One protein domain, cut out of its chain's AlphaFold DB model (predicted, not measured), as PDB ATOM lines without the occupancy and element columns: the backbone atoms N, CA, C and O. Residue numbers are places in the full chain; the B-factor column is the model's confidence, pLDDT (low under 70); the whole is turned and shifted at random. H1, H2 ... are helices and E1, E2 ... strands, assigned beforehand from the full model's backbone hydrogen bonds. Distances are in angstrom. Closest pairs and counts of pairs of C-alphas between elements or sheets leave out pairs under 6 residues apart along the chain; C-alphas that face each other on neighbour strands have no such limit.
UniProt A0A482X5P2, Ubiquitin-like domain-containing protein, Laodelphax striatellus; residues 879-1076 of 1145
ATOM      1  N   GLN A 879      -1.914  -4.745 -11.125       77.75
ATOM      2  CA  GLN A 879      -2.220  -6.106 -11.587       77.75
ATOM      3  C   GLN A 879      -3.729  -6.274 -11.813       77.75
ATOM      4  O   GLN A 879      -4.532  -5.674 -11.096       77.75
ATOM      5  N   GLY A 880      -4.108  -7.079 -12.805       71.56
ATOM      6  CA  GLY A 880      -5.491  -7.467 -13.089       71.56
ATOM      7  C   GLY A 880      -5.616  -8.955 -13.418       71.56
ATOM      8  O   GLY A 880      -4.708  -9.735 -13.138       71.56
ATOM      9  N   GLY A 881      -6.747  -9.351 -14.007       59.53
ATOM     10  CA  GLY A 881      -6.997 -10.749 -14.389       59.53
ATOM     11  C   GLY A 881      -6.227 -11.212 -15.634       59.53
ATOM     12  O   GLY A 881      -6.016 -12.408 -15.804       59.53
ATOM     13  N   ASP A 882      -5.809 -10.272 -16.484       70.69
ATOM     14  CA  ASP A 882      -5.194 -10.497 -17.799       70.69
ATOM     15  C   ASP A 882      -3.892  -9.694 -18.023       70.69
ATOM     16  O   ASP A 882      -3.353  -9.686 -19.131       70.69
ATOM     17  N   TYR A 883      -3.383  -8.998 -16.997       84.31
ATOM     18  CA  TYR A 883      -2.172  -8.173 -17.093       84.31
ATOM     19  C   TYR A 883      -1.453  -7.956 -15.750       84.31
ATOM     20  O   TYR A 883      -2.056  -8.006 -14.673       84.31
ATOM     21  N   LEU A 884      -0.164  -7.621 -15.838       81.81
ATOM     22  CA  LEU A 884       0.685  -7.154 -14.738       81.81
ATOM     23  C   LEU A 884       1.638  -6.070 -15.266       81.81
ATOM     24  O   LEU A 884       2.261  -6.249 -16.310       81.81
ATOM     25  N   VAL A 885       1.780  -4.966 -14.534       87.19
ATOM     26  CA  VAL A 885       2.827  -3.959 -14.765       87.19
ATOM     27  C   VAL A 885       3.545  -3.693 -13.456       87.19
ATOM     28  O   VAL A 885       2.892  -3.371 -12.464       87.19
ATOM     29  N   GLU A 886       4.871  -3.796 -13.445       88.00
ATOM     30  CA  GLU A 886       5.681  -3.502 -12.261       88.00
ATOM     31  C   GLU A 886       7.058  -2.911 -12.598       88.00
ATOM     32  O   GLU A 886       7.662  -3.245 -13.618       88.00
ATOM     33  N   ILE A 887       7.550  -2.040 -11.712       87.44
ATOM     34  CA  ILE A 887       8.930  -1.540 -11.710       87.44
ATOM     35  C   ILE A 887       9.740  -2.386 -10.723       87.44
ATOM     36  O   ILE A 887       9.601  -2.244  -9.504       87.44
ATOM     37  N   SER A 888      10.606  -3.237 -11.263       83.69
ATOM     38  CA  SER A 888      11.424  -4.199 -10.525       83.69
ATOM     39  C   SER A 888      12.905  -3.876 -10.736       83.69
ATOM     40  O   SER A 888      13.566  -4.373 -11.647       83.69
ATOM     41  N   GLY A 889      13.420  -2.967  -9.902       85.12
ATOM     42  CA  GLY A 889      14.746  -2.367 -10.072       85.12
ATOM     43  C   GLY A 889      14.777  -1.430 -11.282       85.12
ATOM     44  O   GLY A 889      13.876  -0.613 -11.446       85.12
ATOM     45  N   ARG A 890      15.783  -1.584 -12.154       89.62
ATOM     46  CA  ARG A 890      15.903  -0.824 -13.418       89.62
ATOM     47  C   ARG A 890      14.971  -1.314 -14.541       89.62
ATOM     48  O   ARG A 890      15.018  -0.775 -15.647       89.62
ATOM     49  N   TYR A 891      14.160  -2.340 -14.278       89.88
ATOM     50  CA  TYR A 891      13.275  -2.968 -15.258       89.88
ATOM     51  C   TYR A 891      11.819  -2.547 -15.051       89.88
ATOM     52  O   TYR A 891      11.249  -2.796 -13.989       89.88
ATOM     53  N   LEU A 892      11.190  -1.994 -16.087       91.81
ATOM     54  CA  LEU A 892       9.732  -1.943 -16.194       91.81
ATOM     55  C   LEU A 892       9.259  -3.211 -16.911       91.81
ATOM     56  O   LEU A 892       9.454  -3.355 -18.120       91.81
ATOM     57  N   ASN A 893       8.639  -4.132 -16.175       89.56
ATOM     58  CA  ASN A 893       8.063  -5.345 -16.749       89.56
ATOM     59  C   ASN A 893       6.587  -5.100 -17.104       89.56
ATOM     60  O   ASN A 893       5.797  -4.676 -16.257       89.56
ATOM     61  N   VAL A 894       6.213  -5.387 -18.351       90.25
ATOM     62  CA  VAL A 894       4.880  -5.151 -18.921       90.25
ATOM     63  C   VAL A 894       4.342  -6.472 -19.482       90.25
ATOM     64  O   VAL A 894       4.790  -6.940 -20.530       90.25
ATOM     65  N   TYR A 895       3.387  -7.080 -18.778       86.19
ATOM     66  CA  TYR A 895       2.779  -8.367 -19.127       86.19
ATOM     67  C   TYR A 895       1.315  -8.207 -19.533       86.19
ATOM     68  O   TYR A 895       0.515  -7.674 -18.761       86.19
ATOM     69  N   GLY A 896       0.948  -8.769 -20.686       80.69
ATOM     70  CA  GLY A 896      -0.442  -8.899 -21.127       80.69
ATOM     71  C   GLY A 896      -1.073  -7.608 -21.663       80.69
ATOM     72  O   GLY A 896      -0.760  -6.492 -21.253       80.69
ATOM     73  N   GLN A 897      -2.005  -7.755 -22.603       79.50
ATOM     74  CA  GLN A 897      -2.594  -6.647 -23.367       79.50
ATOM     75  C   GLN A 897      -3.252  -5.550 -22.498       79.50
ATOM     76  O   GLN A 897      -3.220  -4.369 -22.861       79.50
ATOM     77  N   GLY A 898      -3.841  -5.905 -21.351       79.56
ATOM     78  CA  GLY A 898      -4.484  -4.945 -20.444       79.56
ATOM     79  C   GLY A 898      -3.528  -3.912 -19.830       79.56
ATOM     80  O   GLY A 898      -3.960  -2.797 -19.519       79.56
ATOM     81  N   ALA A 899      -2.231  -4.235 -19.746       85.00
ATOM     82  CA  ALA A 899      -1.171  -3.411 -19.161       85.00
ATOM     83  C   ALA A 899      -1.065  -2.004 -19.764       85.00
ATOM     84  O   ALA A 899      -0.756  -1.038 -19.064       85.00
ATOM     85  N   LEU A 900      -1.356  -1.865 -21.059       85.38
ATOM     86  CA  LEU A 900      -1.174  -0.612 -21.797       85.38
ATOM     87  C   LEU A 900      -2.007   0.550 -21.230       85.38
ATOM     88  O   LEU A 900      -1.599   1.705 -21.311       85.38
ATOM     89  N   LYS A 901      -3.127   0.242 -20.561       83.56
ATOM     90  CA  LYS A 901      -4.017   1.206 -19.883       83.56
ATOM     91  C   LYS A 901      -3.415   1.807 -18.597       83.56
ATOM     92  O   LYS A 901      -4.035   2.668 -17.970       83.56
ATOM     93  N   PHE A 902      -2.248   1.323 -18.168       82.19
ATOM     94  CA  PHE A 902      -1.597   1.676 -16.903       82.19
ATOM     95  C   PHE A 902      -0.299   2.468 -17.105       82.19
ATOM     96  O   PHE A 902       0.152   3.124 -16.172       82.19
ATOM     97  N   ILE A 903       0.243   2.496 -18.327       81.56
ATOM     98  CA  ILE A 903       1.429   3.286 -18.692       81.56
ATOM     99  C   ILE A 903       1.206   4.780 -18.410       81.56
ATOM    100  O   ILE A 903       2.031   5.418 -17.765       81.56
ATOM    101  N   ASP A 904       0.057   5.320 -18.822       76.88
ATOM    102  CA  ASP A 904      -0.251   6.753 -18.715       76.88
ATOM    103  C   ASP A 904      -0.533   7.242 -17.282       76.88
ATOM    104  O   ASP A 904      -0.598   8.454 -17.043       76.88
ATOM    105  N   ARG A 905      -0.682   6.325 -16.314       81.38
ATOM    106  CA  ARG A 905      -0.935   6.644 -14.899       81.38
ATOM    107  C   ARG A 905       0.276   7.348 -14.256       81.38
ATOM    108  O   ARG A 905       1.397   7.215 -14.741       81.38
ATOM    109  N   PRO A 906       0.082   8.105 -13.160       78.31
ATOM    110  CA  PRO A 906       1.196   8.673 -12.405       78.31
ATOM    111  C   PRO A 906       1.973   7.574 -11.661       78.31
ATOM    112  O   PRO A 906       1.465   6.962 -10.717       78.31
ATOM    113  N   TRP A 907       3.215   7.352 -12.090       83.06
ATOM    114  CA  TRP A 907       4.208   6.502 -11.428       83.06
ATOM    115  C   TRP A 907       5.018   7.299 -10.395       83.06
ATOM    116  O   TRP A 907       4.958   8.528 -10.352       83.06
ATOM    117  N   ASN A 908       5.782   6.612  -9.542       84.44
ATOM    118  CA  ASN A 908       6.752   7.271  -8.664       84.44
ATOM    119  C   ASN A 908       7.893   7.884  -9.512       84.44
ATOM    120  O   ASN A 908       8.586   7.116 -10.176       84.44
ATOM    121  N   PRO A 909       8.124   9.213  -9.497       83.50
ATOM    122  CA  PRO A 909       9.058   9.858 -10.423       83.50
ATOM    123  C   PRO A 909      10.519   9.446 -10.204       83.50
ATOM    124  O   PRO A 909      11.256   9.340 -11.176       83.50
ATOM    125  N   VAL A 910      10.925   9.150  -8.962       84.94
ATOM    126  CA  VAL A 910      12.288   8.671  -8.666       84.94
ATOM    127  C   VAL A 910      12.490   7.298  -9.305       84.94
ATOM    128  O   VAL A 910      13.345   7.129 -10.167       84.94
ATOM    129  N   LYS A 911      11.600   6.348  -8.990       83.75
ATOM    130  CA  LYS A 911      11.679   4.978  -9.520       83.75
ATOM    131  C   LYS A 911      11.413   4.874 -11.022       83.75
ATOM    132  O   LYS A 911      11.850   3.914 -11.636       83.75
ATOM    133  N   ALA A 912      10.708   5.835 -11.618       85.88
ATOM    134  CA  ALA A 912      10.556   5.931 -13.067       85.88
ATOM    135  C   ALA A 912      11.816   6.496 -13.756       85.88
ATOM    136  O   ALA A 912      12.083   6.148 -14.903       85.88
ATOM    137  N   GLY A 913      12.613   7.312 -13.053       86.81
ATOM    138  CA  GLY A 913      13.961   7.709 -13.476       86.81
ATOM    139  C   GLY A 913      14.999   6.588 -13.339       86.81
ATOM    140  O   GLY A 913      15.931   6.528 -14.136       86.81
ATOM    141  N   ASP A 914      14.817   5.665 -12.389       90.31
ATOM    142  CA  ASP A 914      15.683   4.484 -12.223       90.31
ATOM    143  C   ASP A 914      15.509   3.425 -13.339       90.31
ATOM    144  O   ASP A 914      16.349   2.533 -13.481       90.31
ATOM    145  N   VAL A 915      14.424   3.481 -14.126       92.12
ATOM    146  CA  VAL A 915      14.150   2.522 -15.213       92.12
ATOM    147  C   VAL A 915      15.011   2.833 -16.435       92.12
ATOM    148  O   VAL A 915      14.781   3.826 -17.122       92.12
ATOM    149  N   THR A 916      15.934   1.924 -16.755       92.06
ATOM    150  CA  THR A 916      16.725   1.961 -17.999       92.06
ATOM    151  C   THR A 916      16.229   0.977 -19.056       92.06
ATOM    152  O   THR A 916      16.509   1.148 -20.242       92.06
ATOM    153  N   THR A 917      15.485  -0.059 -18.648       92.88
ATOM    154  CA  THR A 917      15.073  -1.166 -19.523       92.88
ATOM    155  C   THR A 917      13.576  -1.442 -19.415       92.88
ATOM    156  O   THR A 917      13.045  -1.590 -18.314       92.88
ATOM    157  N   ILE A 918      12.891  -1.587 -20.551       94.00
ATOM    158  CA  ILE A 918      11.462  -1.929 -20.609       94.00
ATOM    159  C   ILE A 918      11.280  -3.288 -21.291       94.00
ATOM    160  O   ILE A 918      11.824  -3.524 -22.369       94.00
ATOM    161  N   ARG A 919      10.509  -4.187 -20.667       92.94
ATOM    162  CA  ARG A 919      10.243  -5.544 -21.164       92.94
ATOM    163  C   ARG A 919       8.765  -5.760 -21.461       92.94
ATOM    164  O   ARG A 919       7.950  -5.753 -20.540       92.94
ATOM    165  N   PHE A 920       8.434  -6.043 -22.716       92.88
ATOM    166  CA  PHE A 920       7.088  -6.419 -23.148       92.88
ATOM    167  C   PHE A 920       6.980  -7.931 -23.315       92.88
ATOM    168  O   PHE A 920       7.767  -8.533 -24.042       92.88
ATOM    169  N   ASN A 921       5.993  -8.531 -22.649       89.12
ATOM    170  CA  ASN A 921       5.736  -9.969 -22.660       89.12
ATOM    171  C   ASN A 921       4.242 -10.213 -22.925       89.12
ATOM    172  O   ASN A 921       3.396  -9.741 -22.159       89.12
ATOM    173  N   TYR A 922       3.896 -10.953 -23.980       85.12
ATOM    174  CA  TYR A 922       2.500 -11.261 -24.344       85.12
ATOM    175  C   TYR A 922       1.638 -10.009 -24.646       85.12
ATOM    176  O   TYR A 922       0.448  -9.959 -24.320       85.12
ATOM    177  N   VAL A 923       2.234  -8.971 -25.247       85.56
ATOM    178  CA  VAL A 923       1.564  -7.701 -25.599       85.56
ATOM    179  C   VAL A 923       1.656  -7.466 -27.105       85.56
ATOM    180  O   VAL A 923       2.754  -7.422 -27.649       85.56
ATOM    181  N   ASN A 924       0.532  -7.273 -27.801       86.75
ATOM    182  CA  ASN A 924       0.564  -7.168 -29.263       86.75
ATOM    183  C   ASN A 924       1.235  -5.861 -29.726       86.75
ATOM    184  O   ASN A 924       0.770  -4.765 -29.398       86.75
ATOM    185  N   PHE A 925       2.277  -5.964 -30.554       88.81
ATOM    186  CA  PHE A 925       3.089  -4.828 -30.996       88.81
ATOM    187  C   PHE A 925       2.274  -3.717 -31.681       88.81
ATOM    188  O   PHE A 925       2.523  -2.530 -31.466       88.81
ATOM    189  N   ASN A 926       1.226  -4.067 -32.435       85.44
ATOM    190  CA  ASN A 926       0.367  -3.070 -33.088       85.44
ATOM    191  C   ASN A 926      -0.428  -2.212 -32.086       85.44
ATOM    192  O   ASN A 926      -0.908  -1.141 -32.448       85.44
ATOM    193  N   SER A 927      -0.560  -2.675 -30.839       84.81
ATOM    194  CA  SER A 927      -1.145  -1.919 -29.724       84.81
ATOM    195  C   SER A 927      -0.099  -1.157 -28.909       84.81
ATOM    196  O   SER A 927      -0.438  -0.152 -28.292       84.81
ATOM    197  N   LEU A 928       1.162  -1.606 -28.925       86.75
ATOM    198  CA  LEU A 928       2.292  -0.905 -28.311       86.75
ATOM    199  C   LEU A 928       2.656   0.370 -29.071       86.75
ATOM    200  O   LEU A 928       2.840   1.405 -28.437       86.75
ATOM    201  N   ALA A 929       2.704   0.311 -30.408       85.69
ATOM    202  CA  ALA A 929       3.080   1.429 -31.280       85.69
ATOM    203  C   ALA A 929       2.477   2.800 -30.873       85.69
ATOM    204  O   ALA A 929       3.252   3.711 -30.589       85.69
ATOM    205  N   PRO A 930       1.143   2.976 -30.719       84.38
ATOM    206  CA  PRO A 930       0.550   4.261 -30.316       84.38
ATOM    207  C   PRO A 930       0.821   4.676 -28.854       84.38
ATOM    208  O   PRO A 930       0.250   5.664 -28.390       84.38
ATOM    209  N   VAL A 931       1.632   3.932 -28.098       86.69
ATOM    210  CA  VAL A 931       1.984   4.192 -26.690       86.69
ATOM    211  C   VAL A 931       3.490   4.450 -26.506       86.69
ATOM    212  O   VAL A 931       3.870   5.065 -25.511       86.69
ATOM    213  N   LEU A 932       4.345   4.077 -27.469       87.50
ATOM    214  CA  LEU A 932       5.813   4.200 -27.384       87.50
ATOM    215  C   LEU A 932       6.291   5.630 -27.068       87.50
ATOM    216  O   LEU A 932       7.058   5.831 -26.126       87.50
ATOM    217  N   CYS A 933       5.750   6.638 -27.756       84.38
ATOM    218  CA  CYS A 933       6.056   8.046 -27.475       84.38
ATOM    219  C   CYS A 933       5.710   8.455 -26.021       84.38
ATOM    220  O   CYS A 933       6.456   9.196 -25.379       84.38
ATOM    221  N   ARG A 934       4.610   7.932 -25.452       86.88
ATOM    222  CA  ARG A 934       4.192   8.240 -24.068       86.88
ATOM    223  C   ARG A 934       4.972   7.448 -23.017       86.88
ATOM    224  O   ARG A 934       5.150   7.942 -21.908       86.88
ATOM    225  N   LEU A 935       5.506   6.274 -23.367       88.00
ATOM    226  CA  LEU A 935       6.461   5.545 -22.525       88.00
ATOM    227  C   LEU A 935       7.715   6.389 -22.266       88.00
ATOM    228  O   LEU A 935       8.055   6.591 -21.104       88.00
ATOM    229  N   LYS A 936       8.337   6.967 -23.304       85.25
ATOM    230  CA  LYS A 936       9.525   7.831 -23.136       85.25
ATOM    231  C   LYS A 936       9.220   9.097 -22.311       85.25
ATOM    232  O   LYS A 936      10.047   9.518 -21.512       85.25
ATOM    233  N   GLN A 937       8.003   9.649 -22.405       86.25
ATOM    234  CA  GLN A 937       7.545  10.764 -21.548       86.25
ATOM    235  C   GLN A 937       7.346  10.392 -20.064       86.25
ATOM    236  O   GLN A 937       7.274  11.283 -19.216       86.25
ATOM    237  N   ARG A 938       7.203   9.102 -19.731       87.50
ATOM    238  CA  ARG A 938       7.058   8.607 -18.347       87.50
ATOM    239  C   ARG A 938       8.350   8.023 -17.779       87.50
ATOM    240  O   ARG A 938       8.568   8.132 -16.577       87.50
ATOM    241  N   PHE A 939       9.185   7.446 -18.635       90.38
ATOM    242  CA  PHE A 939      10.438   6.773 -18.305       90.38
ATOM    243  C   PHE A 939      11.552   7.367 -19.190       90.38
ATOM    244  O   PHE A 939      11.914   6.772 -20.207       90.38
ATOM    245  N   PRO A 940      12.058   8.575 -18.870       86.69
ATOM    246  CA  PRO A 940      12.959   9.318 -19.758       86.69
ATOM    247  C   PRO A 940      14.310   8.617 -19.952       86.69
ATOM    248  O   PRO A 940      14.871   8.661 -21.044       86.69
ATOM    249  N   ASN A 941      14.782   7.912 -18.924       91.06
ATOM    250  CA  ASN A 941      16.058   7.197 -18.920       91.06
ATOM    251  C   ASN A 941      15.953   5.776 -19.510       91.06
ATOM    252  O   ASN A 941      16.926   5.028 -19.480       91.06
ATOM    253  N   ALA A 942      14.786   5.381 -20.035       91.06
ATOM    254  CA  ALA A 942      14.614   4.084 -20.676       91.06
ATOM    255  C   ALA A 942      15.241   4.091 -22.075       91.06
ATOM    256  O   ALA A 942      14.758   4.792 -22.967       91.06
ATOM    257  N   GLU A 943      16.285   3.290 -22.274       91.88
ATOM    258  CA  GLU A 943      17.027   3.195 -23.539       91.88
ATOM    259  C   GLU A 943      17.072   1.776 -24.118       91.88
ATOM    260  O   GLU A 943      17.383   1.608 -25.297       91.88
ATOM    261  N   HIS A 944      16.787   0.750 -23.310       93.38
ATOM    262  CA  HIS A 944      16.853  -0.652 -23.724       93.38
ATOM    263  C   HIS A 944      15.441  -1.254 -23.778       93.38
ATOM    264  O   HIS A 944      14.703  -1.218 -22.788       93.38
ATOM    265  N   PHE A 945      15.041  -1.808 -24.922       94.06
ATOM    266  CA  PHE A 945      13.671  -2.281 -25.154       94.06
ATOM    267  C   PHE A 945      13.658  -3.757 -25.565       94.06
ATOM    268  O   PHE A 945      14.259  -4.137 -26.568       94.06
ATOM    269  N   MET A 946      12.951  -4.585 -24.787       93.25
ATOM    270  CA  MET A 946      12.868  -6.039 -24.975       93.25
ATOM    271  C   MET A 946      11.447  -6.484 -25.361       93.25
ATOM    272  O   MET A 946      10.478  -6.098 -24.700       93.25
ATOM    273  N   PHE A 947      11.319  -7.338 -26.380       93.94
ATOM    274  CA  PHE A 947      10.040  -7.764 -26.965       93.94
ATOM    275  C   PHE A 947       9.916  -9.301 -27.049       93.94
ATOM    276  O   PHE A 947      10.511  -9.930 -27.924       93.94
ATOM    277  N   ARG A 948       9.103  -9.917 -26.177       90.25
ATOM    278  CA  ARG A 948       8.799 -11.366 -26.143       90.25
ATOM    279  C   ARG A 948       7.304 -11.623 -26.359       90.25
ATOM    280  O   ARG A 948       6.468 -10.954 -25.750       90.25
ATOM    281  N   ASP A 949       6.957 -12.577 -27.223       86.75
ATOM    282  CA  ASP A 949       5.565 -12.907 -27.564       86.75
ATOM    283  C   ASP A 949       4.726 -11.686 -27.986       86.75
ATOM    284  O   ASP A 949       3.551 -11.544 -27.634       86.75
ATOM    285  N   THR A 950       5.340 -10.758 -28.729       87.75
ATOM    286  CA  THR A 950       4.691  -9.495 -29.120       87.75
ATOM    287  C   THR A 950       4.061  -9.512 -30.512       87.75
ATOM    288  O   THR A 950       3.387  -8.555 -30.897       87.75
ATOM    289  N   ASN A 951       4.206 -10.611 -31.261       87.50
ATOM    290  CA  ASN A 951       3.669 -10.779 -32.611       87.50
ATOM    291  C   ASN A 951       4.136  -9.655 -33.565       87.50
ATOM    292  O   ASN A 951       3.343  -9.025 -34.277       87.50
ATOM    293  N   ILE A 952       5.448  -9.406 -33.576       89.50
ATOM    294  CA  ILE A 952       6.113  -8.683 -34.666       89.50
ATOM    295  C   ILE A 952       6.263  -9.670 -35.832       89.50
ATOM    296  O   ILE A 952       6.799 -10.758 -35.652       89.50
ATOM    297  N   GLN A 953       5.739  -9.314 -37.005       88.44
ATOM    298  CA  GLN A 953       5.619 -10.166 -38.198       88.44
ATOM    299  C   GLN A 953       6.233  -9.531 -39.460       88.44
ATOM    300  O   GLN A 953       6.501 -10.233 -40.439       88.44
ATOM    301  N   ALA A 954       6.406  -8.206 -39.486       86.69
ATOM    302  CA  ALA A 954       6.827  -7.460 -40.668       86.69
ATOM    303  C   ALA A 954       7.791  -6.322 -40.315       86.69
ATOM    304  O   ALA A 954       7.551  -5.585 -39.358       86.69
ATOM    305  N   LEU A 955       8.821  -6.132 -41.149       88.62
ATOM    306  CA  LEU A 955       9.858  -5.099 -41.005       88.62
ATOM    307  C   LEU A 955       9.273  -3.706 -40.730       88.62
ATOM    308  O   LEU A 955       9.714  -3.004 -39.824       88.62
ATOM    309  N   GLY A 956       8.195  -3.352 -41.438       84.81
ATOM    310  CA  GLY A 956       7.510  -2.070 -41.287       84.81
ATOM    311  C   GLY A 956       6.982  -1.766 -39.878       84.81
ATOM    312  O   GLY A 956       6.793  -0.597 -39.562       84.81
ATOM    313  N   GLN A 957       6.787  -2.765 -39.008       88.25
ATOM    314  CA  GLN A 957       6.425  -2.531 -37.604       88.25
ATOM    315  C   GLN A 957       7.588  -1.915 -36.809       88.25
ATOM    316  O   GLN A 957       7.349  -1.070 -35.949       88.25
ATOM    317  N   LEU A 958       8.843  -2.257 -37.130       90.12
ATOM    318  CA  LEU A 958      10.033  -1.706 -36.464       90.12
ATOM    319  C   LEU A 958      10.154  -0.186 -36.651       90.12
ATOM    320  O   LEU A 958      10.716   0.496 -35.801       90.12
ATOM    321  N   ASN A 959       9.533   0.373 -37.692       89.62
ATOM    322  CA  ASN A 959       9.442   1.818 -37.901       89.62
ATOM    323  C   ASN A 959       8.690   2.567 -36.785       89.62
ATOM    324  O   ASN A 959       8.848   3.779 -36.667       89.62
ATOM    325  N   ALA A 960       7.888   1.882 -35.960       87.62
ATOM    326  CA  ALA A 960       7.281   2.479 -34.768       87.62
ATOM    327  C   ALA A 960       8.307   2.735 -33.648       87.62
ATOM    328  O   ALA A 960       8.076   3.577 -32.786       87.62
ATOM    329  N   LEU A 961       9.448   2.036 -33.656       88.75
ATOM    330  CA  LEU A 961      10.507   2.213 -32.660       88.75
ATOM    331  C   LEU A 961      11.229   3.560 -32.813       88.75
ATOM    332  O   LEU A 961      11.815   4.028 -31.849       88.75
ATOM    333  N   ALA A 962      11.119   4.231 -33.967       86.00
ATOM    334  CA  ALA A 962      11.635   5.589 -34.159       86.00
ATOM    335  C   ALA A 962      10.889   6.656 -33.321       86.00
ATOM    336  O   ALA A 962      11.445   7.717 -33.050       86.00
ATOM    337  N   ASP A 963       9.669   6.370 -32.833       83.44
ATOM    338  CA  ASP A 963       8.995   7.219 -31.832       83.44
ATOM    339  C   ASP A 963       9.669   7.122 -30.434       83.44
ATOM    340  O   ASP A 963       9.350   7.906 -29.533       83.44
ATOM    341  N   ILE A 964      10.600   6.175 -30.233       84.69
ATOM    342  CA  ILE A 964      11.428   6.016 -29.027       84.69
ATOM    343  C   ILE A 964      12.757   6.754 -29.242       84.69
ATOM    344  O   ILE A 964      13.776   6.169 -29.603       84.69
ATOM    345  N   GLN A 965      12.761   8.064 -29.003       77.25
ATOM    346  CA  GLN A 965      13.985   8.869 -29.082       77.25
ATOM    347  C   GLN A 965      15.033   8.375 -28.068       77.25
ATOM    348  O   GLN A 965      14.719   8.204 -26.888       77.25
ATOM    349  N   GLY A 966      16.274   8.155 -28.513       81.88
ATOM    350  CA  GLY A 966      17.337   7.576 -27.682       81.88
ATOM    351  C   GLY A 966      17.034   6.127 -27.291       81.88
ATOM    352  O   GLY A 966      16.733   5.848 -26.128       81.88
ATOM    353  N   LEU A 967      17.074   5.238 -28.284       89.69
ATOM    354  CA  LEU A 967      16.987   3.781 -28.157       89.69
ATOM    355  C   LEU A 967      18.390   3.215 -28.420       89.69
ATOM    356  O   LEU A 967      18.819   3.192 -29.569       89.69
ATOM    357  N   THR A 968      19.098   2.780 -27.376       91.00
ATOM    358  CA  THR A 968      20.486   2.285 -27.488       91.00
ATOM    359  C   THR A 968      20.565   0.770 -27.657       91.00
ATOM    360  O   THR A 968      21.464   0.280 -28.337       91.00
ATOM    361  N   SER A 969      19.594   0.018 -27.119       93.31
ATOM    362  CA  SER A 969      19.545  -1.444 -27.256       93.31
ATOM    363  C   SER A 969      18.146  -1.960 -27.600       93.31
ATOM    364  O   SER A 969      17.155  -1.603 -26.954       93.31
ATOM    365  N   LEU A 970      18.073  -2.832 -28.609       94.69
ATOM    366  CA  LEU A 970      16.853  -3.491 -29.072       94.69
ATOM    367  C   LEU A 970      17.004  -5.014 -28.992       94.69
ATOM    368  O   LEU A 970      17.743  -5.610 -29.773       94.69
ATOM    369  N   THR A 971      16.235  -5.659 -28.117       93.56
ATOM    370  CA  THR A 971      16.162  -7.126 -28.046       93.56
ATOM    371  C   THR A 971      14.775  -7.587 -28.471       93.56
ATOM    372  O   THR A 971      13.772  -7.270 -27.831       93.56
ATOM    373  N   ILE A 972      14.691  -8.374 -29.536       93.62
ATOM    374  CA  ILE A 972      13.481  -9.132 -29.875       93.62
ATOM    375  C   ILE A 972      13.783 -10.589 -29.524       93.62
ATOM    376  O   ILE A 972      14.888 -11.056 -29.758       93.62
ATOM    377  N   HIS A 973      12.831 -11.322 -28.951       90.12
ATOM    378  CA  HIS A 973      12.979 -12.769 -28.757       90.12
ATOM    379  C   HIS A 973      12.318 -13.534 -29.916       90.12
ATOM    380  O   HIS A 973      11.277 -13.081 -30.399       90.12
ATOM    381  N   PRO A 974      12.857 -14.695 -30.343       86.25
ATOM    382  CA  PRO A 974      12.236 -15.517 -31.388       86.25
ATOM    383  C   PRO A 974      10.856 -16.041 -30.965       86.25
ATOM    384  O   PRO A 974       9.949 -16.165 -31.787       86.25
ATOM    385  N   GLU A 975      10.665 -16.270 -29.663       82.38
ATOM    386  CA  GLU A 975       9.386 -16.650 -29.068       82.38
ATOM    387  C   GLU A 975       8.272 -15.645 -29.414       82.38
ATOM    388  O   GLU A 975       8.277 -14.484 -28.987       82.38
ATOM    389  N   GLY A 976       7.322 -16.110 -30.230       77.00
ATOM    390  CA  GLY A 976       6.113 -15.383 -30.611       77.00
ATOM    391  C   GLY A 976       6.331 -14.124 -31.458       77.00
ATOM    392  O   GLY A 976       5.448 -13.263 -31.490       77.00
ATOM    393  N   ASN A 977       7.460 -14.002 -32.169       88.31
ATOM    394  CA  ASN A 977       7.723 -12.907 -33.114       88.31
ATOM    395  C   ASN A 977       8.173 -13.434 -34.504       88.31
ATOM    396  O   ASN A 977       9.374 -13.468 -34.770       88.31
ATOM    397  N   PRO A 978       7.238 -13.761 -35.429       87.62
ATOM    398  CA  PRO A 978       7.513 -14.236 -36.807       87.62
ATOM    399  C   PRO A 978       8.266 -13.268 -37.749       87.62
ATOM    400  O   PRO A 978       8.253 -13.418 -38.972       87.62
ATOM    401  N   ILE A 979       8.867 -12.209 -37.209       90.75
ATOM    402  CA  ILE A 979       9.883 -11.408 -37.891       90.75
ATOM    403  C   ILE A 979      11.248 -12.113 -37.891       90.75
ATOM    404  O   ILE A 979      12.061 -11.819 -38.756       90.75
ATOM    405  N   TYR A 980      11.480 -13.054 -36.966       87.50
ATOM    406  CA  TYR A 980      12.735 -13.805 -36.854       87.50
ATOM    407  C   TYR A 980      13.045 -14.698 -38.060       87.50
ATOM    408  O   TYR A 980      14.214 -14.929 -38.349       87.50
ATOM    409  N   ASP A 981      12.024 -15.127 -38.803       86.88
ATOM    410  CA  ASP A 981      12.155 -15.948 -40.015       86.88
ATOM    411  C   ASP A 981      12.612 -15.128 -41.250       86.88
ATOM    412  O   ASP A 981      12.344 -15.508 -42.392       86.88
ATOM    413  N   LYS A 982      13.185 -13.930 -41.037       86.75
ATOM    414  CA  LYS A 982      13.473 -12.906 -42.058       86.75
ATOM    415  C   LYS A 982      14.713 -12.096 -41.693       86.75
ATOM    416  O   LYS A 982      15.036 -11.922 -40.519       86.75
ATOM    417  N   GLU A 983      15.339 -11.498 -42.697       86.25
ATOM    418  CA  GLU A 983      16.469 -10.577 -42.537       86.25
ATOM    419  C   GLU A 983      15.985  -9.223 -41.990       86.25
ATOM    420  O   GLU A 983      15.714  -8.268 -42.711       86.25
ATOM    421  N   TRP A 984      15.792  -9.165 -40.669       92.19
ATOM    422  CA  TRP A 984      15.313  -7.964 -39.978       92.19
ATOM    423  C   TRP A 984      16.418  -7.139 -39.320       92.19
ATOM    424  O   TRP A 984      16.186  -5.968 -39.017       92.19
ATOM    425  N   ARG A 985      17.612  -7.717 -39.122       92.12
ATOM    426  CA  ARG A 985      18.764  -7.018 -38.531       92.12
ATOM    427  C   ARG A 985      19.246  -5.880 -39.435       92.12
ATOM    428  O   ARG A 985      19.319  -4.759 -38.943       92.12
ATOM    429  N   SER A 986      19.477  -6.125 -40.731       90.94
ATOM    430  CA  SER A 986      19.879  -5.079 -41.689       90.94
ATOM    431  C   SER A 986      18.861  -3.935 -41.721       90.94
ATOM    432  O   SER A 986      19.217  -2.780 -41.496       90.94
ATOM    433  N   TYR A 987      17.567  -4.250 -41.841       92.00
ATOM    434  CA  TYR A 987      16.495  -3.248 -41.798       92.00
ATOM    435  C   TYR A 987      16.451  -2.439 -40.489       92.00
ATOM    436  O   TYR A 987      16.245  -1.221 -40.517       92.00
ATOM    437  N   ALA A 988      16.642  -3.092 -39.338       91.12
ATOM    438  CA  ALA A 988      16.676  -2.424 -38.039       91.12
ATOM    439  C   ALA A 988      17.878  -1.473 -37.919       91.12
ATOM    440  O   ALA A 988      17.696  -0.336 -37.488       91.12
ATOM    441  N   ILE A 989      19.065  -1.898 -38.363       91.50
ATOM    442  CA  ILE A 989      20.287  -1.078 -38.414       91.50
ATOM    443  C   ILE A 989      20.064   0.131 -39.332       91.50
ATOM    444  O   ILE A 989      20.115   1.278 -38.880       91.50
ATOM    445  N   TYR A 990      19.682  -0.117 -40.591       91.00
ATOM    446  CA  TYR A 990      19.354   0.912 -41.580       91.00
ATOM    447  C   TYR A 990      18.392   1.972 -41.024       91.00
ATOM    448  O   TYR A 990      18.625   3.175 -41.208       91.00
ATOM    449  N   ARG A 991      17.320   1.551 -40.333       88.88
ATOM    450  CA  ARG A 991      16.291   2.472 -39.835       88.88
ATOM    451  C   ARG A 991      16.644   3.150 -38.512       88.88
ATOM    452  O   ARG A 991      16.252   4.300 -38.344       88.88
ATOM    453  N   LEU A 992      17.312   2.485 -37.573       88.69
ATOM    454  CA  LEU A 992      17.379   2.942 -36.177       88.69
ATOM    455  C   LEU A 992      18.775   3.385 -35.717       88.69
ATOM    456  O   LEU A 992      18.856   4.142 -34.753       88.69
ATOM    457  N   SER A 993      19.865   3.022 -36.403       86.75
ATOM    458  CA  SER A 993      21.219   3.427 -35.976       86.75
ATOM    459  C   SER A 993      21.432   4.947 -35.977       86.75
ATOM    460  O   SER A 993      22.127   5.460 -35.107       86.75
ATOM    461  N   HIS A 994      20.729   5.703 -36.834       80.19
ATOM    462  CA  HIS A 994      20.748   7.178 -36.797       80.19
ATOM    463  C   HIS A 994      20.051   7.804 -35.566       80.19
ATOM    464  O   HIS A 994      20.131   9.015 -35.375       80.19
ATOM    465  N   TRP A 995      19.407   6.996 -34.713       79.62
ATOM    466  CA  TRP A 995      18.857   7.389 -33.407       79.62
ATOM    467  C   TRP A 995      19.706   6.909 -32.213       79.62
ATOM    468  O   TRP A 995      19.273   7.048 -31.067       79.62
ATOM    469  N   GLY A 996      20.907   6.367 -32.466       82.06
ATOM    470  CA  GLY A 996      21.849   5.917 -31.434       82.06
ATOM    471  C   GLY A 996      21.768   4.430 -31.068       82.06
ATOM    472  O   GLY A 996      22.262   4.052 -30.008       82.06
ATOM    473  N   LEU A 997      21.161   3.586 -31.910       89.19
ATOM    474  CA  LEU A 997      21.080   2.139 -31.678       89.19
ATOM    475  C   LEU A 997      22.463   1.477 -31.820       89.19
ATOM    476  O   LEU A 997      22.954   1.309 -32.937       89.19
ATOM    477  N   SER A 998      23.056   1.081 -30.689       89.31
ATOM    478  CA  SER A 998      24.382   0.454 -30.598       89.31
ATOM    479  C   SER A 998      24.341  -1.068 -30.466       89.31
ATOM    480  O   SER A 998      25.337  -1.724 -30.768       89.31
ATOM    481  N   ASN A 999      23.225  -1.648 -30.008       92.69
ATOM    482  CA  ASN A 999      23.105  -3.084 -29.748       92.69
ATOM    483  C   ASN A 999      21.773  -3.655 -30.257       92.69
ATOM    484  O   ASN A 999      20.705  -3.089 -30.019       92.69
ATOM    485  N   ILE A1000      21.829  -4.819 -30.910       92.12
ATOM    486  CA  ILE A1000      20.651  -5.583 -31.345       92.12
ATOM    487  C   ILE A1000      20.821  -7.042 -30.925       92.12
ATOM    488  O   ILE A1000      21.747  -7.712 -31.383       92.12
ATOM    489  N   ASN A1001      19.898  -7.538 -30.095       89.81
ATOM    490  CA  ASN A1001      19.949  -8.864 -29.464       89.81
ATOM    491  C   ASN A1001      21.308  -9.125 -28.789       89.81
ATOM    492  O   ASN A1001      21.977 -10.116 -29.076       89.81
ATOM    493  N   ASP A1002      21.729  -8.177 -27.950       87.06
ATOM    494  CA  ASP A1002      22.984  -8.160 -27.181       87.06
ATOM    495  C   ASP A1002      24.291  -8.118 -28.011       87.06
ATOM    496  O   ASP A1002      25.335  -7.726 -27.489       87.06
ATOM    497  N   LEU A1003      24.241  -8.380 -29.322       89.94
ATOM    498  CA  LEU A1003      25.337  -8.118 -30.258       89.94
ATOM    499  C   LEU A1003      25.489  -6.605 -30.507       89.94
ATOM    500  O   LEU A1003      24.471  -5.926 -30.690       89.94
ATOM    501  N   PRO A1004      26.718  -6.058 -30.568       91.19
ATOM    502  CA  PRO A1004      26.940  -4.684 -31.015       91.19
ATOM    503  C   PRO A1004      26.535  -4.517 -32.487       91.19
ATOM    504  O   PRO A1004      26.418  -5.501 -33.217       91.19
ATOM    505  N   VAL A1005      26.325  -3.275 -32.913       91.75
ATOM    506  CA  VAL A1005      26.170  -2.868 -34.316       91.75
ATOM    507  C   VAL A1005      27.473  -2.202 -34.758       91.75
ATOM    508  O   VAL A1005      27.918  -1.260 -34.102       91.75
ATOM    509  N   THR A1006      28.102  -2.685 -35.832       92.19
ATOM    510  CA  THR A1006      29.366  -2.105 -36.336       92.19
ATOM    511  C   THR A1006      29.130  -1.027 -37.398       92.19
ATOM    512  O   THR A1006      28.082  -0.984 -38.042       92.19
ATOM    513  N   GLU A1007      30.120  -0.158 -37.619       88.19
ATOM    514  CA  GLU A1007      30.074   0.821 -38.718       88.19
ATOM    515  C   GLU A1007      30.009   0.130 -40.093       88.19
ATOM    516  O   GLU A1007      29.283   0.581 -40.976       88.19
ATOM    517  N   GLU A1008      30.673  -1.021 -40.243       89.62
ATOM    518  CA  GLU A1008      30.610  -1.863 -41.446       89.62
ATOM    519  C   GLU A1008      29.189  -2.396 -41.706       89.62
ATOM    520  O   GLU A1008      28.705  -2.323 -42.834       89.62
ATOM    521  N   GLU A1009      28.477  -2.865 -40.671       91.12
ATOM    522  CA  GLU A1009      27.070  -3.263 -40.801       91.12
ATOM    523  C   GLU A1009      26.159  -2.076 -41.145       91.12
ATOM    524  O   GLU A1009      25.205  -2.241 -41.905       91.12
ATOM    525  N   ILE A1010      26.437  -0.881 -40.608       89.12
ATOM    526  CA  ILE A1010      25.671   0.337 -40.914       89.12
ATOM    527  C   ILE A1010      25.834   0.734 -42.386       89.12
ATOM    528  O   ILE A1010      24.839   1.095 -43.016       89.12
ATOM    529  N   VAL A1011      27.047   0.640 -42.942       89.25
ATOM    530  CA  VAL A1011      27.307   0.899 -44.369       89.25
ATOM    531  C   VAL A1011      26.677  -0.193 -45.233       89.25
ATOM    532  O   VAL A1011      25.892   0.122 -46.123       89.25
ATOM    533  N   SER A1012      26.907  -1.471 -44.913       90.44
ATOM    534  CA  SER A1012      26.330  -2.599 -45.657       90.44
ATOM    535  C   SER A1012      24.799  -2.536 -45.716       90.44
ATOM    536  O   SER A1012      24.217  -2.712 -46.784       90.44
ATOM    537  N   ALA A1013      24.135  -2.233 -44.595       88.88
ATOM    538  CA  ALA A1013      22.682  -2.074 -44.543       88.88
ATOM    539  C   ALA A1013      22.188  -0.764 -45.188       88.88
ATOM    540  O   ALA A1013      21.010  -0.662 -45.539       88.88
ATOM    541  N   ALA A1014      23.044   0.254 -45.336       86.44
ATOM    542  CA  ALA A1014      22.720   1.463 -46.090       86.44
ATOM    543  C   ALA A1014      22.746   1.211 -47.602       86.44
ATOM    544  O   ALA A1014      21.829   1.668 -48.281       86.44
ATOM    545  N   ASP A1015      23.722   0.448 -48.098       87.12
ATOM    546  CA  ASP A1015      23.846   0.089 -49.516       87.12
ATOM    547  C   ASP A1015      22.768  -0.926 -49.945       87.12
ATOM    548  O   ASP A1015      22.072  -0.698 -50.935       87.12
ATOM    549  N   GLU A1016      22.549  -1.990 -49.159       87.62
ATOM    550  CA  GLU A1016      21.497  -3.006 -49.377       87.62
ATOM    551  C   GLU A1016      20.102  -2.373 -49.541       87.62
ATOM    552  O   GLU A1016      19.309  -2.770 -50.397       87.62
ATOM    553  N   LEU A1017      19.809  -1.347 -48.733       87.19
ATOM    554  CA  LEU A1017      18.513  -0.668 -48.685       87.19
ATOM    555  C   LEU A1017      18.546   0.739 -49.313       87.19
ATOM    556  O   LEU A1017      17.590   1.504 -49.152       87.19
ATOM    557  N   ALA A1018      19.586   1.084 -50.082       81.38
ATOM    558  CA  ALA A1018      19.704   2.389 -50.742       81.38
ATOM    559  C   ALA A1018      18.499   2.663 -51.659       81.38
ATOM    560  O   ALA A1018      17.843   3.704 -51.555       81.38
ATOM    561  N   GLY A1019      18.122   1.671 -52.473       82.31
ATOM    562  CA  GLY A1019      16.958   1.743 -53.362       82.31
ATOM    563  C   GLY A1019      15.619   1.934 -52.638       82.31
ATOM    564  O   GLY A1019      14.690   2.490 -53.221       82.31
ATOM    565  N   LEU A1020      15.507   1.556 -51.356       84.38
ATOM    566  CA  LEU A1020      14.309   1.834 -50.559       84.38
ATOM    567  C   LEU A1020      14.173   3.333 -50.250       84.38
ATOM    568  O   LEU A1020      13.053   3.838 -50.225       84.38
ATOM    569  N   SER A1021      15.285   4.050 -50.045       84.31
ATOM    570  CA  SER A1021      15.262   5.506 -49.826       84.31
ATOM    571  C   SER A1021      14.700   6.226 -51.052       84.31
ATOM    572  O   SER A1021      13.736   6.988 -50.953       84.31
ATOM    573  N   GLU A1022      15.261   5.907 -52.218       81.94
ATOM    574  CA  GLU A1022      14.885   6.486 -53.508       81.94
ATOM    575  C   GLU A1022      13.437   6.123 -53.884       81.94
ATOM    576  O   GLU A1022      12.671   6.989 -54.311       81.94
ATOM    577  N   LEU A1023      13.009   4.872 -53.655       82.81
ATOM    578  CA  LEU A1023      11.630   4.425 -53.891       82.81
ATOM    579  C   LEU A1023      10.624   5.160 -52.991       82.81
ATOM    580  O   LEU A1023       9.552   5.548 -53.456       82.81
ATOM    581  N   VAL A1024      10.955   5.380 -51.715       84.00
ATOM    582  CA  VAL A1024      10.087   6.114 -50.780       84.00
ATOM    583  C   VAL A1024       9.945   7.574 -51.202       84.00
ATOM    584  O   VAL A1024       8.818   8.061 -51.284       84.00
ATOM    585  N   LEU A1025      11.045   8.269 -51.520       82.25
ATOM    586  CA  LEU A1025      10.987   9.677 -51.936       82.25
ATOM    587  C   LEU A1025      10.323   9.865 -53.305       82.25
ATOM    588  O   LEU A1025       9.537  10.794 -53.473       82.25
ATOM    589  N   SER A1026      10.581   8.974 -54.266       79.69
ATOM    590  CA  SER A1026       9.922   9.012 -55.579       79.69
ATOM    591  C   SER A1026       8.426   8.683 -55.505       79.69
ATOM    592  O   SER A1026       7.658   9.272 -56.265       79.69
ATOM    593  N   SER A1027       7.990   7.848 -54.551       80.00
ATOM    594  CA  SER A1027       6.575   7.473 -54.365       80.00
ATOM    595  C   SER A1027       5.767   8.416 -53.461       80.00
ATOM    596  O   SER A1027       4.536   8.381 -53.498       80.00
ATOM    597  N   LEU A1028       6.404   9.241 -52.619       79.50
ATOM    598  CA  LEU A1028       5.681  10.109 -51.679       79.50
ATOM    599  C   LEU A1028       5.095  11.340 -52.403       79.50
ATOM    600  O   LEU A1028       5.858  12.079 -53.028       79.50
ATOM    601  N   PRO A1029       3.781  11.626 -52.326       80.00
ATOM    602  CA  PRO A1029       3.213  12.830 -52.931       80.00
ATOM    603  C   PRO A1029       3.619  14.092 -52.154       80.00
ATOM    604  O   PRO A1029       3.727  14.068 -50.926       80.00
ATOM    605  N   ASP A1030       3.778  15.218 -52.853       76.25
ATOM    606  CA  ASP A1030       4.237  16.491 -52.265       76.25
ATOM    607  C   ASP A1030       3.344  16.990 -51.115       76.25
ATOM    608  O   ASP A1030       3.828  17.586 -50.153       76.25
ATOM    609  N   SER A1031       2.048  16.669 -51.161       77.38
ATOM    610  CA  SER A1031       1.073  16.952 -50.099       77.38
ATOM    611  C   SER A1031       1.360  16.239 -48.770       77.38
ATOM    612  O   SER A1031       0.874  16.681 -47.731       77.38
ATOM    613  N   LEU A1032       2.156  15.164 -48.783       80.44
ATOM    614  CA  LEU A1032       2.675  14.481 -47.592       80.44
ATOM    615  C   LEU A1032       4.150  14.816 -47.321       80.44
ATOM    616  O   LEU A1032       4.576  14.764 -46.166       80.44
ATOM    617  N   LEU A1033       4.910  15.215 -48.346       84.19
ATOM    618  CA  LEU A1033       6.299  15.648 -48.196       84.19
ATOM    619  C   LEU A1033       6.404  17.017 -47.501       84.19
ATOM    620  O   LEU A1033       7.184  17.161 -46.563       84.19
ATOM    621  N   GLN A1034       5.575  17.999 -47.870       82.19
ATOM    622  CA  GLN A1034       5.631  19.351 -47.293       82.19
ATOM    623  C   GLN A1034       5.320  19.395 -45.775       82.19
ATOM    624  O   GLN A1034       6.056  20.058 -45.034       82.19
ATOM    625  N   PRO A1035       4.320  18.654 -45.240       82.25
ATOM    626  CA  PRO A1035       4.139  18.489 -43.792       82.25
ATOM    627  C   PRO A1035       5.296  17.755 -43.093       82.25
ATOM    628  O   PRO A1035       5.508  17.931 -41.894       82.25
ATOM    629  N   LEU A1036       6.046  16.919 -43.818       83.25
ATOM    630  CA  LEU A1036       7.184  16.184 -43.271       83.25
ATOM    631  C   LEU A1036       8.447  17.053 -43.206       83.25
ATOM    632  O   LEU A1036       9.085  17.086 -42.155       83.25
ATOM    633  N   LEU A1037       8.767  17.806 -44.264       84.50
ATOM    634  CA  LEU A1037       9.879  18.766 -44.277       84.50
ATOM    635  C   LEU A1037       9.689  19.846 -43.200       84.50
ATOM    636  O   LEU A1037      10.589  20.082 -42.395       84.50
ATOM    637  N   SER A1038       8.483  20.412 -43.088       81.94
ATOM    638  CA  SER A1038       8.164  21.399 -42.045       81.94
ATOM    639  C   SER A1038       8.208  20.823 -40.620       81.94
ATOM    640  O   SER A1038       8.699  21.496 -39.713       81.94
ATOM    641  N   ARG A1039       7.814  19.554 -40.400       80.88
ATOM    642  CA  ARG A1039       8.043  18.853 -39.115       80.88
ATOM    643  C   ARG A1039       9.535  18.731 -38.782       80.88
ATOM    644  O   ARG A1039       9.901  18.860 -37.615       80.88
ATOM    645  N   LEU A1040      10.377  18.489 -39.786       81.62
ATOM    646  CA  LEU A1040      11.837  18.430 -39.658       81.62
ATOM    647  C   LEU A1040      12.502  19.822 -39.612       81.62
ATOM    648  O   LEU A1040      13.719  19.898 -39.480       81.62
ATOM    649  N   ARG A1041      11.718  20.914 -39.668       81.19
ATOM    650  CA  ARG A1041      12.179  22.318 -39.723       81.19
ATOM    651  C   ARG A1041      13.066  22.632 -40.936       81.19
ATOM    652  O   ARG A1041      13.954  23.475 -40.859       81.19
ATOM    653  N   LEU A1042      12.811  21.956 -42.053       80.62
ATOM    654  CA  LEU A1042      13.467  22.194 -43.334       80.62
ATOM    655  C   LEU A1042      12.624  23.190 -44.143       80.62
ATOM    656  O   LEU A1042      11.496  22.883 -44.531       80.62
ATOM    657  N   GLU A1043      13.153  24.396 -44.357       66.12
ATOM    658  CA  GLU A1043      12.448  25.479 -45.048       66.12
ATOM    659  C   GLU A1043      12.653  25.409 -46.569       66.12
ATOM    660  O   GLU A1043      13.701  25.774 -47.104       66.12
ATOM    661  N   THR A1044      11.617  24.969 -47.283       67.81
ATOM    662  CA  THR A1044      11.536  25.074 -48.747       67.81
ATOM    663  C   THR A1044      11.320  26.533 -49.158       67.81
ATOM    664  O   THR A1044      10.380  27.173 -48.678       67.81
ATOM    665  N   GLN A1045      12.120  27.053 -50.090       62.06
ATOM    666  CA  GLN A1045      11.893  28.391 -50.647       62.06
ATOM    667  C   GLN A1045      10.558  28.452 -51.415       62.06
ATOM    668  O   GLN A1045      10.176  27.491 -52.077       62.06
ATOM    669  N   GLN A1046       9.863  29.596 -51.366       55.91
ATOM    670  CA  GLN A1046       8.471  29.764 -51.838       55.91
ATOM    671  C   GLN A1046       8.222  29.519 -53.345       55.91
ATOM    672  O   GLN A1046       7.079  29.602 -53.790       55.91
ATOM    673  N   LEU A1047       9.266  29.245 -54.133       53.00
ATOM    674  CA  LEU A1047       9.232  29.123 -55.596       53.00
ATOM    675  C   LEU A1047       9.556  27.709 -56.117       53.00
ATOM    676  O   LEU A1047       9.563  27.509 -57.328       53.00
ATOM    677  N   GLN A1048       9.827  26.737 -55.241       67.06
ATOM    678  CA  GLN A1048      10.250  25.383 -55.625       67.06
ATOM    679  C   GLN A1048       9.343  24.314 -54.997       67.06
ATOM    680  O   GLN A1048       8.813  24.517 -53.903       67.06
ATOM    681  N   SER A1049       9.154  23.171 -55.669       78.75
ATOM    682  CA  SER A1049       8.386  22.069 -55.077       78.75
ATOM    683  C   SER A1049       9.160  21.407 -53.931       78.75
ATOM    684  O   SER A1049      10.395  21.420 -53.894       78.75
ATOM    685  N   ALA A1050       8.425  20.783 -53.006       79.44
ATOM    686  CA  ALA A1050       8.995  20.028 -51.888       79.44
ATOM    687  C   ALA A1050       9.963  18.928 -52.360       79.44
ATOM    688  O   ALA A1050      10.958  18.629 -51.700       79.44
ATOM    689  N   ARG A1051       9.652  18.334 -53.519       84.25
ATOM    690  CA  ARG A1051      10.415  17.279 -54.180       84.25
ATOM    691  C   ARG A1051      11.674  17.840 -54.835       84.25
ATOM    692  O   ARG A1051      12.758  17.365 -54.517       84.25
ATOM    693  N   ASP A1052      11.560  18.862 -55.678       83.50
ATOM    694  CA  ASP A1052      12.705  19.423 -56.413       83.50
ATOM    695  C   ASP A1052      13.750  20.019 -55.464       83.50
ATOM    696  O   ASP A1052      14.947  19.788 -55.635       83.50
ATOM    697  N   TRP A1053      13.298  20.714 -54.412       85.94
ATOM    698  CA  TRP A1053      14.167  21.218 -53.346       85.94
ATOM    699  C   TRP A1053      14.933  20.082 -52.652       85.94
ATOM    700  O   TRP A1053      16.132  20.195 -52.404       85.94
ATOM    701  N   LEU A1054      14.261  18.958 -52.379       84.31
ATOM    702  CA  LEU A1054      14.865  17.798 -51.729       84.31
ATOM    703  C   LEU A1054      15.844  17.047 -52.649       84.31
ATOM    704  O   LEU A1054      16.883  16.597 -52.177       84.31
ATOM    705  N   TRP A1055      15.562  16.934 -53.950       85.06
ATOM    706  CA  TRP A1055      16.482  16.324 -54.924       85.06
ATOM    707  C   TRP A1055      17.698  17.201 -55.240       85.06
ATOM    708  O   TRP A1055      18.778  16.663 -55.487       85.06
ATOM    709  N   ALA A1056      17.559  18.527 -55.146       83.06
ATOM    710  CA  ALA A1056      18.677  19.470 -55.177       83.06
ATOM    711  C   ALA A1056      19.521  19.468 -53.882       83.06
ATOM    712  O   ALA A1056      20.625  20.013 -53.874       83.06
ATOM    713  N   ALA A1057      19.025  18.866 -52.797       82.75
ATOM    714  CA  ALA A1057      19.716  18.801 -51.515       82.75
ATOM    715  C   ALA A1057      20.676  17.598 -51.386       82.75
ATOM    716  O   ALA A1057      20.637  16.622 -52.148       82.75
ATOM    717  N   ASP A1058      21.529  17.692 -50.363       85.19
ATOM    718  CA  ASP A1058      22.530  16.700 -49.961       85.19
ATOM    719  C   ASP A1058      21.947  15.262 -49.915       85.19
ATOM    720  O   ASP A1058      20.933  15.039 -49.240       85.19
ATOM    721  N   PRO A1059      22.572  14.270 -50.587       82.69
ATOM    722  CA  PRO A1059      22.224  12.852 -50.464       82.69
ATOM    723  C   PRO A1059      22.080  12.344 -49.018       82.69
ATOM    724  O   PRO A1059      21.209  11.514 -48.742       82.69
ATOM    725  N   ALA A1060      22.880  12.854 -48.075       81.94
ATOM    726  CA  ALA A1060      22.768  12.506 -46.659       81.94
ATOM    727  C   ALA A1060      21.447  13.015 -46.058       81.94
ATOM    728  O   ALA A1060      20.727  12.254 -45.405       81.94
ATOM    729  N   LEU A1061      21.069  14.267 -46.349       85.12
ATOM    730  CA  LEU A1061      19.786  14.831 -45.922       85.12
ATOM    731  C   LEU A1061      18.612  14.078 -46.561       85.12
ATOM    732  O   LEU A1061      17.666  13.723 -45.856       85.12
ATOM    733  N   ARG A1062      18.691  13.758 -47.861       85.94
ATOM    734  CA  ARG A1062      17.695  12.917 -48.548       85.94
ATOM    735  C   ARG A1062      17.502  11.575 -47.857       85.94
ATOM    736  O   ARG A1062      16.367  11.195 -47.584       85.94
ATOM    737  N   THR A1063      18.592  10.902 -47.503       83.69
ATOM    738  CA  THR A1063      18.558   9.604 -46.812       83.69
ATOM    739  C   THR A1063      17.867   9.703 -45.446       83.69
ATOM    740  O   THR A1063      17.049   8.847 -45.104       83.69
ATOM    741  N   VAL A1064      18.117  10.768 -44.675       84.94
ATOM    742  CA  VAL A1064      17.420  11.015 -43.396       84.94
ATOM    743  C   VAL A1064      15.930  11.302 -43.619       84.94
ATOM    744  O   VAL A1064      15.087  10.708 -42.946       84.94
ATOM    745  N   VAL A1065      15.579  12.147 -44.594       86.00
ATOM    746  CA  VAL A1065      14.179  12.470 -44.933       86.00
ATOM    747  C   VAL A1065      13.418  11.227 -45.422       86.00
ATOM    748  O   VAL A1065      12.272  11.023 -45.021       86.00
ATOM    749  N   ALA A1066      14.054  10.349 -46.202       86.12
ATOM    750  CA  ALA A1066      13.482   9.079 -46.654       86.12
ATOM    751  C   ALA A1066      13.239   8.103 -45.490       86.12
ATOM    752  O   ALA A1066      12.154   7.530 -45.362       86.12
ATOM    753  N   LYS A1067      14.224   7.960 -44.589       86.94
ATOM    754  CA  LYS A1067      14.086   7.164 -43.361       86.94
ATOM    755  C   LYS A1067      12.974   7.708 -42.466       86.94
ATOM    756  O   LYS A1067      12.220   6.920 -41.903       86.94
ATOM    757  N   GLU A1068      12.790   9.023 -42.403       84.00
ATOM    758  CA  GLU A1068      11.692   9.647 -41.664       84.00
ATOM    759  C   GLU A1068      10.325   9.594 -42.363       84.00
ATOM    760  O   GLU A1068       9.298   9.644 -41.683       84.00
ATOM    761  N   ALA A1069      10.274   9.426 -43.686       83.81
ATOM    762  CA  ALA A1069       9.034   9.185 -44.427       83.81
ATOM    763  C   ALA A1069       8.469   7.766 -44.212       83.81
ATOM    764  O   ALA A1069       7.258   7.566 -44.305       83.81
ATOM    765  N   LEU A1070       9.302   6.796 -43.815       82.75
ATOM    766  CA  LEU A1070       8.906   5.425 -43.451       82.75
ATOM    767  C   LEU A1070       8.124   5.329 -42.112       82.75
ATOM    768  O   LEU A1070       8.271   4.351 -41.383       82.75
ATOM    769  N   GLN A1071       7.325   6.318 -41.699       74.06
ATOM    770  CA  GLN A1071       6.628   6.284 -40.398       74.06
ATOM    771  C   GLN A1071       5.504   5.234 -40.317       74.06
ATOM    772  O   GLN A1071       4.592   5.191 -41.144       74.06
ATOM    773  N   TRP A1072       5.498   4.441 -39.240       57.41
ATOM    774  CA  TRP A1072       4.408   3.508 -38.936       57.41
ATOM    775  C   TRP A1072       3.284   4.202 -38.162       57.41
ATOM    776  O   TRP A1072       3.267   4.220 -36.930       57.41
ATOM    777  N   ARG A1073       2.299   4.754 -38.878       57.34
ATOM    778  CA  ARG A1073       1.070   5.289 -38.267       57.34
ATOM    779  C   ARG A1073      -0.169   4.533 -38.721       57.34
ATOM    780  O   ARG A1073      -0.490   4.470 -39.905       57.34
ATOM    781  N   ARG A1074      -0.910   4.007 -37.742       53.25
ATOM    782  CA  ARG A1074      -2.204   3.342 -37.935       53.25
ATOM    783  C   ARG A1074      -3.292   4.014 -37.098       53.25
ATOM    784  O   ARG A1074      -3.811   3.433 -36.152       53.25
ATOM    785  N   ALA A1075      -3.629   5.250 -37.458       44.25
ATOM    786  CA  ALA A1075      -4.845   5.900 -36.981       44.25
ATOM    787  C   ALA A1075      -6.029   5.432 -37.845       44.25
ATOM    788  O   ALA A1075      -5.970   5.562 -39.062       44.25
ATOM    789  N   ASN A1076      -7.056   4.860 -37.210       50.50
ATOM    790  CA  ASN A1076      -8.386   4.551 -37.759       50.50
ATOM    791  C   ASN A1076      -8.437   4.141 -39.248       50.50
ATOM    792  O   ASN A1076      -9.110   4.790 -40.043       50.50
TER     793      ASN A1076
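This is residues 879 to 1076 of the 1145 residues of the protein "Ubiquitin-like domain-containing protein" of Laodelphax striatellus (UniProt A0A482X5P2). The chain winds as a short right-handed solenoid: the parallel strands E2 to E5 stand side by side in a wall, with E1 added at one edge by a hairpin, while H1, H3, H4 and H5 make a curved row of side-by-side helices. Beyond H5, H6 leads to a cluster of crossed helices, H7 to H10, at the far end. The 198 printed residues hold ten named helices and five named strands, in the order E1 E2 H1 H2 E3 H3 E4 H4 E5 H5 H6 H7 H8 H9 H10. The class is mixed, helices and strands; the mixed sheet runs E1 E2 E3 E4 E5. The whole is compact yet elongated, with a radius of gyration of the C-alphas of 18.2 A and spans of 58, 34 and 31 A.

E1, residues 884 to 888, begins at C-alpha 884 (0.685, -7.154, -14.738). E2 is 891 to 895, H1 897 to 903, H2 909 to 913 and E3 917 to 921. H3, 925 to 938, spans 18.9 A; E4 is 944 to 948. H4, 955 to 963, spans 15.4 A; E5 is 969 to 972. H5, 985 to 995, spans 15.3 A. H6 is 1007 to 1016, H7 1018 to 1027, H8 1030 to 1039 and H9 1050 to 1055. H10, 1059 to 1069, spans 15.0 A and ends at C-alpha 1069 (9.034, 9.185, -44.427).

E1 and E2 form an antiparallel hairpin, with N 888 and O 891 2.8 A apart. E2 and E3 are parallel (N 894 and O 919, 2.8 A), as are E3 and E4 (N 920 and O 946, 2.8 A) and E4 and E5 (N 945 and O 969, 2.9 A). Three strand-helix-strand units, parallel neighbour strands joined through helices, have right-handed crossovers: E2, H1 H2, E3; E3, H3, E4; E4, H4, E5. H1 is on the sheet, over E1, at a height of 7.6 A; H2 only grazes the sheet with residues 911 to 912. H1 touches H3 (C-alphas of Ile 903 and Leu 935, 6.7 A), H3 touches H4 (Cys 933 and Asp 963, 5.3 A) and H4 touches H5 (Ala 962 and Leu 992, 6.6 A), at shallow tilts of 17, 16 and 15 degrees, the same way. H5 touches H6 at a steep tilt of 65 degrees, the C-alphas of Ser 986 and Ala 1013 being 5.0 A apart. H7 touches H10 (C-alphas of Ser 1021 and Ala 1066, 5.1 A), and H8 touches H9 (Gln 1034 and Ala 1050, 5.7 A). O i to N i+4 pairs are within hydrogen-bond range throughout H2, H6, H7, H9 and H10, but in 6 of 10 in H3, 5 of 7 in H5, 4 of 6 in H8, 0 of 3 in H1 and 0 of 5 in H4, where O i to N i+3 gives 2 of 4 in H1 and 5 of 6 in H4.

The C-alphas farthest apart, those of Gly 881 and Leu 1047, are 59.6 A apart. The printed part has no cut. The links E5 to H5 and H5 to H6 are long. Mean pLDDT of the printed part is 84.4; residues 881, 1043 to 1048 and 1072 to 1076 are under 70.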